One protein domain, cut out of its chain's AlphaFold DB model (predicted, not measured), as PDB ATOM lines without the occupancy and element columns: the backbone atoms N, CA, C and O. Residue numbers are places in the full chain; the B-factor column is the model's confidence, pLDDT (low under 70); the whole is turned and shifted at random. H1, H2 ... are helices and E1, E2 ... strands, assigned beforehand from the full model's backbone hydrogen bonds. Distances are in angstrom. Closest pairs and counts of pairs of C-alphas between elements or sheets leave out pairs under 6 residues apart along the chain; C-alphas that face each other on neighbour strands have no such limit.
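AT A GLANCE: This is residues 59 to 111 of the 111 residues of the protein "DIOX_N domain-containing protein" of Chenopodium quinoa (UniProt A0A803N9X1). There is little regular structure here: a small hairpin of two strands, E1 and E2, forms the middle of a flat model, with the short helix H1 near E1. The loop of residues 79 to 89 reaches to one end of the long axis, and residues 95 to 111, with no named element, lie toward the other. The printed part has 53 residues, only 15 in the named elements H1, E1 and E2, in that order; the class is mixed and the sheet antiparallel. It is only just compact, close to loose, with a radius of gyration of the C-alphas of 11.8 A and spans of 34 by 27 by 13 A.

HOW THE PARTS SIT: E1, residues 74 to 78, and E2, residues 90 to 94, are an antiparallel hairpin at 168 degrees. N 75 and O 93 are within hydrogen-bond range at 2.9 A, as are N 93 and O 75 at 2.8 A. The closest C-alphas of E1 and H1, residues 59 to 63, are those of Tyr 76 and Arg 62, 7.0 A apart. H1 and E2 are apart. In H1 the O i to N i+4 pair is within range.

IN THESE COORDINATES: E1 spans 13.9 A from C-alpha 74 at (117.859, 112.490, 157.559), E2 13.7 A to C-alpha 94 at (117.383, 116.765, 155.843), and H1 6.0 A.

THE WHOLE: The C-alphas farthest apart, of Lys 84 and Asp 104, are 34.9 A apart. The printed part has no cut. The link from E1 to E2 is long, and within it residues 80 to 83 have pLDDT under 70.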
ATOM      1  N   PRO A  59     121.126 100.891 145.640       93.88
ATOM      2  CA  PRO A  59     119.945 100.843 146.502       93.88
ATOM      3  C   PRO A  59     120.275 100.532 147.966       93.88
ATOM      4  O   PRO A  59     119.740 101.194 148.847       93.88
ATOM      5  N   GLU A  60     121.203  99.602 148.213       94.88
ATOM      6  CA  GLU A  60     121.689  99.209 149.546       94.88
ATOM      7  C   GLU A  60     122.148 100.414 150.384       94.88
ATOM      8  O   GLU A  60     121.807 100.541 151.558       94.88
ATOM      9  N   GLU A  61     122.873 101.346 149.760       94.44
ATOM     10  CA  GLU A  61     123.403 102.542 150.415       94.44
ATOM     11  C   GLU A  61     122.295 103.557 150.709       94.44
ATOM     12  O   GLU A  61     122.204 104.088 151.816       94.44
ATOM     13  N   ARG A  62     121.384 103.773 149.753       93.56
ATOM     14  CA  ARG A  62     120.237 104.683 149.930       93.56
ATOM     15  C   ARG A  62     119.273 104.165 151.002       93.56
ATOM     16  O   ARG A  62     118.746 104.947 151.795       93.56
ATOM     17  N   MET A  63     119.085 102.845 151.078       92.50
ATOM     18  CA  MET A  63     118.210 102.186 152.052       92.50
ATOM     19  C   MET A  63     118.670 102.361 153.505       92.50
ATOM     20  O   MET A  63     117.824 102.335 154.398       92.50
ATOM     21  N   LYS A  64     119.955 102.645 153.769       92.25
ATOM     22  CA  LYS A  64     120.447 102.985 155.125       92.25
ATOM     23  C   LYS A  64     119.737 104.208 155.714       92.25
ATOM     24  O   LYS A  64     119.537 104.292 156.927       92.25
ATOM     25  N   HIS A  65     119.308 105.119 154.845       91.44
ATOM     26  CA  HIS A  65     118.579 106.331 155.202       91.44
ATOM     27  C   HIS A  65     117.060 106.164 155.086       91.44
ATOM     28  O   HIS A  65     116.330 107.124 155.327       91.44
ATOM     29  N   TYR A  66     116.553 104.976 154.732       90.56
ATOM     30  CA  TYR A  66     115.116 104.767 154.600       90.56
ATOM     31  C   TYR A  66     114.416 104.861 155.958       90.56
ATOM     32  O   TYR A  66     114.766 104.165 156.923       90.56
ATOM     33  N   ARG A  67     113.420 105.747 156.042       84.75
ATOM     34  CA  ARG A  67     112.645 106.010 157.262       84.75
ATOM     35  C   ARG A  67     111.179 106.235 156.905       84.75
ATOM     36  O   ARG A  67     110.864 106.912 155.932       84.75
ATOM     37  N   ARG A  68     110.278 105.652 157.705       76.94
ATOM     38  CA  ARG A  68     108.826 105.912 157.627       76.94
ATOM     39  C   ARG A  68     108.387 107.030 158.568       76.94
ATOM     40  O   ARG A  68     107.432 107.734 158.260       76.94
ATOM     41  N   ASP A  69     109.070 107.173 159.704       75.62
ATOM     42  CA  ASP A  69     108.897 108.323 160.585       75.62
ATOM     43  C   ASP A  69     109.674 109.510 160.015       75.62
ATOM     44  O   ASP A  69     110.885 109.449 159.820       75.62
ATOM     45  N   MET A  70     108.940 110.579 159.734       72.56
ATOM     46  CA  MET A  70     109.430 111.791 159.093       72.56
ATOM     47  C   MET A  70     109.655 112.922 160.101       72.56
ATOM     48  O   MET A  70     109.872 114.062 159.687       72.56
ATOM     49  N   ALA A  71     109.549 112.659 161.408       74.44
ATOM     50  CA  ALA A  71     109.586 113.690 162.438       74.44
ATOM     51  C   ALA A  71     110.961 114.362 162.577       74.44
ATOM     52  O   ALA A  71     111.014 115.570 162.782       74.44
ATOM     53  N   ASN A  72     112.064 113.620 162.415       74.38
ATOM     54  CA  ASN A  72     113.419 114.095 162.725       74.38
ATOM     55  C   ASN A  72     114.473 113.565 161.730       74.38
ATOM     56  O   ASN A  72     114.223 112.600 161.014       74.38
ATOM     57  N   GLY A  73     115.664 114.175 161.718       86.00
ATOM     58  CA  GLY A  73     116.868 113.597 161.104       86.00
ATOM     59  C   GLY A  73     116.971 113.677 159.574       86.00
ATOM     60  O   GLY A  73     116.531 114.649 158.951       86.00
ATOM     61  N   VAL A  74     117.628 112.660 159.000       90.50
ATOM     62  CA  VAL A  74     117.859 112.490 157.559       90.50
ATOM     63  C   VAL A  74     117.071 111.289 157.058       90.50
ATOM     64  O   VAL A  74     117.314 110.165 157.496       90.50
ATOM     65  N   ASN A  75     116.139 111.534 156.139       91.06
ATOM     66  CA  ASN A  75     115.141 110.559 155.715       91.06
ATOM     67  C   ASN A  75     115.147 110.407 154.195       91.06
ATOM     68  O   ASN A  75     114.939 111.378 153.469       91.06
ATOM     69  N   TYR A  76     115.330 109.179 153.724       92.19
ATOM     70  CA  TYR A  76     115.058 108.769 152.353       92.19
ATOM     71  C   TYR A  76     113.727 108.022 152.301       92.19
ATOM     72  O   TYR A  76     113.427 107.198 153.165       92.19
ATOM     73  N   PHE A  77     112.907 108.310 151.298       88.25
ATOM     74  CA  PHE A  77     111.635 107.629 151.105       88.25
ATOM     75  C   PHE A  77     111.232 107.656 149.632       88.25
ATOM     76  O   PHE A  77     111.402 108.656 148.929       88.25
ATOM     77  N   SER A  78     110.676 106.534 149.189       82.38
ATOM     78  CA  SER A  78     110.044 106.357 147.889       82.38
ATOM     79  C   SER A  78     108.580 106.052 148.164       82.38
ATOM     80  O   SER A  78     108.288 105.099 148.884       82.38
ATOM     81  N   ASN A  79     107.678 106.900 147.666       72.69
ATOM     82  CA  ASN A  79     106.233 106.823 147.894       72.69
ATOM     83  C   ASN A  79     105.811 106.807 149.385       72.69
ATOM     84  O   ASN A  79     105.809 105.781 150.067       72.69
ATOM     85  N   VAL A  80     105.385 107.958 149.906       63.53
ATOM     86  CA  VAL A  80     104.811 108.022 151.255       63.53
ATOM     87  C   VAL A  80     103.456 107.305 151.215       63.53
ATOM     88  O   VAL A  80     102.546 107.778 150.544       63.53
ATOM     89  N   LEU A  81     103.303 106.190 151.943       58.53
ATOM     90  CA  LEU A  81     102.099 105.326 152.002       58.53
ATOM     91  C   LEU A  81     100.812 106.019 152.524       58.53
ATOM     92  O   LEU A  81      99.865 105.365 152.948       58.53
ATOM     93  N   VAL A  82     100.786 107.349 152.536       59.78
ATOM     94  CA  VAL A  82      99.732 108.204 153.083       59.78
ATOM     95  C   VAL A  82      98.777 108.688 151.979       59.78
ATOM     96  O   VAL A  82      97.707 109.215 152.278       59.78
ATOM     97  N   THR A  83      99.104 108.497 150.695       65.69
ATOM     98  CA  THR A  83      98.274 108.958 149.570       65.69
ATOM     99  C   THR A  83      97.522 107.815 148.884       65.69
ATOM    100  O   THR A  83      98.024 106.704 148.742       65.69
ATOM    101  N   LYS A  84      96.299 108.099 148.403       74.25
ATOM    102  CA  LYS A  84      95.455 107.133 147.664       74.25
ATOM    103  C   LYS A  84      96.064 106.669 146.334       74.25
ATOM    104  O   LYS A  84      95.658 105.640 145.809       74.25
ATOM    105  N   ALA A  85      97.005 107.435 145.786       80.88
ATOM    106  CA  ALA A  85      97.748 107.111 144.578       80.88
ATOM    107  C   ALA A  85      99.246 107.276 144.843       80.88
ATOM    108  O   ALA A  85      99.650 108.191 145.568       80.88
ATOM    109  N   ALA A  86     100.052 106.397 144.251       79.19
ATOM    110  CA  ALA A  86     101.501 106.486 144.330       79.19
ATOM    111  C   ALA A  86     102.009 107.704 143.545       79.19
ATOM    112  O   ALA A  86     101.562 107.958 142.426       79.19
ATOM    113  N   SER A  87     102.966 108.439 144.113       82.12
ATOM    114  CA  SER A  87     103.700 109.475 143.383       82.12
ATOM    115  C   SER A  87     104.962 108.884 142.762       82.12
ATOM    116  O   SER A  87     105.738 108.245 143.473       82.12
ATOM    117  N   TRP A  88     105.218 109.159 141.480       87.69
ATOM    118  CA  TRP A  88     106.507 108.853 140.847       87.69
ATOM    119  C   TRP A  88     107.568 109.835 141.354       87.69
ATOM    120  O   TRP A  88     107.846 110.860 140.731       87.69
ATOM    121  N   LYS A  89     108.075 109.583 142.561       87.44
ATOM    122  CA  LYS A  89     109.012 110.470 143.244       87.44
ATOM    123  C   LYS A  89     109.743 109.736 144.360       87.44
ATOM    124  O   LYS A  89     109.116 109.177 145.260       87.44
ATOM    125  N   ASP A  90     111.054 109.905 144.348       90.56
ATOM    126  CA  ASP A  90     111.932 109.626 145.474       90.56
ATOM    127  C   ASP A  90     112.321 110.939 146.157       90.56
ATOM    128  O   ASP A  90     112.304 112.012 145.544       90.56
ATOM    129  N   SER A  91     112.594 110.899 147.456       91.50
ATOM    130  CA  SER A  91     112.929 112.100 148.222       91.50
ATOM    131  C   SER A  91     113.962 111.818 149.297       91.50
ATOM    132  O   SER A  91     113.812 110.884 150.081       91.50
ATOM    133  N   LEU A  92     114.966 112.691 149.360       93.00
ATOM    134  CA  LEU A  92     115.855 112.859 150.500       93.00
ATOM    135  C   LEU A  92     115.437 114.126 151.253       93.00
ATOM    136  O   LEU A  92     115.335 115.201 150.664       93.00
ATOM    137  N   GLN A  93     115.205 114.003 152.552       90.62
ATOM    138  CA  GLN A  93     114.900 115.110 153.447       90.62
ATOM    139  C   GLN A  93     115.983 115.210 154.518       90.62
ATOM    140  O   GLN A  93     116.276 114.230 155.196       90.62
ATOM    141  N   VAL A  94     116.514 116.416 154.715       90.19
ATOM    142  CA  VAL A  94     117.383 116.765 155.843       90.19
ATOM    143  C   VAL A  94     116.659 117.827 156.662       90.19
ATOM    144  O   VAL A  94     116.378 118.914 156.156       90.19
ATOM    145  N   ARG A  95     116.301 117.522 157.913       86.00
ATOM    146  CA  ARG A  95     115.672 118.513 158.798       86.00
ATOM    147  C   ARG A  95     116.716 119.409 159.451       86.00
ATOM    148  O   ARG A  95     117.612 118.936 160.145       86.00
ATOM    149  N   LEU A  96     116.542 120.715 159.253       81.69
ATOM    150  CA  LEU A  96     117.412 121.765 159.790       81.69
ATOM    151  C   LEU A  96     116.719 122.651 160.842       81.69
ATOM    152  O   LEU A  96     117.335 123.586 161.341       81.69
ATOM    153  N   SER A  97     115.454 122.387 161.190       73.94
ATOM    154  CA  SER A  97     114.679 123.197 162.144       73.94
ATOM    155  C   SER A  97     114.118 122.368 163.303       73.94
ATOM    156  O   SER A  97     113.824 121.184 163.138       73.94
ATOM    157  N   LEU A  98     113.949 123.022 164.463       70.06
ATOM    158  CA  LEU A  98     113.450 122.502 165.753       70.06
ATOM    159  C   LEU A  98     114.331 121.427 166.415       70.06
ATOM    160  O   LEU A  98     114.703 121.591 167.571       70.06
ATOM    161  N   THR A  99     114.736 120.399 165.669       71.25
ATOM    162  CA  THR A  99     115.731 119.393 166.065       71.25
ATOM    163  C   THR A  99     116.637 119.154 164.863       71.25
ATOM    164  O   THR A  99     116.245 118.486 163.904       71.25
ATOM    165  N   MET A 100     117.834 119.748 164.872       73.62
ATOM    166  CA  MET A 100     118.773 119.596 163.759       73.62
ATOM    167  C   MET A 100     119.173 118.130 163.601       73.62
ATOM    168  O   MET A 100     119.497 117.453 164.579       73.62
ATOM    169  N   ALA A 101     119.170 117.643 162.360       78.62
ATOM    170  CA  ALA A 101     119.823 116.384 162.051       78.62
ATOM    171  C   ALA A 101     121.297 116.456 162.477       78.62
ATOM    172  O   ALA A 101     121.970 117.457 162.225       78.62
ATOM    173  N   ALA A 102     121.800 115.393 163.108       82.62
ATOM    174  CA  ALA A 102     123.229 115.272 163.354       82.62
ATOM    175  C   ALA A 102     123.965 115.363 162.010       82.62
ATOM    176  O   ALA A 102     123.585 114.677 161.060       82.62
ATOM    177  N   ILE A 103     125.007 116.194 161.933       83.88
ATOM    178  CA  ILE A 103     125.803 116.371 160.706       83.88
ATOM    179  C   ILE A 103     126.323 115.013 160.222       83.88
ATOM    180  O   ILE A 103     126.258 114.712 159.031       83.88
ATOM    181  N   ASP A 104     126.717 114.152 161.162       86.62
ATOM    182  CA  ASP A 104     127.213 112.800 160.901       86.62
ATOM    183  C   ASP A 104     126.158 111.862 160.286       86.62
ATOM    184  O   ASP A 104     126.509 110.905 159.597       86.62
ATOM    185  N   ALA A 105     124.866 112.167 160.445       87.62
ATOM    186  CA  ALA A 105     123.770 111.408 159.842       87.62
ATOM    187  C   ALA A 105     123.472 111.803 158.382       87.62
ATOM    188  O   ALA A 105     122.744 111.081 157.693       87.62
ATOM    189  N   ILE A 106     123.999 112.936 157.903       90.88
ATOM    190  CA  ILE A 106     123.903 113.338 156.492       90.88
ATOM    191  C   ILE A 106     124.792 112.396 155.663       90.88
ATOM    192  O   ILE A 106     125.920 112.146 156.066       90.88
ATOM    193  N   PRO A 107     124.337 111.844 154.525       92.44
ATOM    194  CA  PRO A 107     125.199 111.042 153.660       92.44
ATOM    195  C   PRO A 107     126.497 111.787 153.325       92.44
ATOM    196  O   PRO A 107     126.431 112.965 152.985       92.44
ATOM    197  N   ASP A 108     127.653 111.116 153.354       91.94
ATOM    198  CA  ASP A 108     128.951 111.739 153.031       91.94
ATOM    199  C   ASP A 108     128.944 112.465 151.687       91.94
ATOM    200  O   ASP A 108     129.490 113.551 151.546       91.94
ATOM    201  N   ILE A 109     128.249 111.887 150.707       93.19
ATOM    202  CA  ILE A 109     128.119 112.450 149.362       93.19
ATOM    203  C   ILE A 109     127.299 113.754 149.317       93.19
ATOM    204  O   ILE A 109     127.316 114.458 148.310       93.19
ATOM    205  N   CYS A 110     126.575 114.052 150.400       90.75
ATOM    206  CA  CYS A 110     125.738 115.232 150.597       90.75
ATOM    207  C   CYS A 110     126.318 116.254 151.584       90.75
ATOM    208  O   CYS A 110     125.683 117.294 151.776       90.75
ATOM    209  N   ARG A 111     127.451 115.958 152.233       84.00
ATOM    210  CA  ARG A 111     128.114 116.869 153.177       84.00
ATOM    211  C   ARG A 111     128.970 117.923 152.475       84.00
ATOM    212  O   ARG A 111     129.538 117.634 151.399       84.00
TER     213      ARG A 111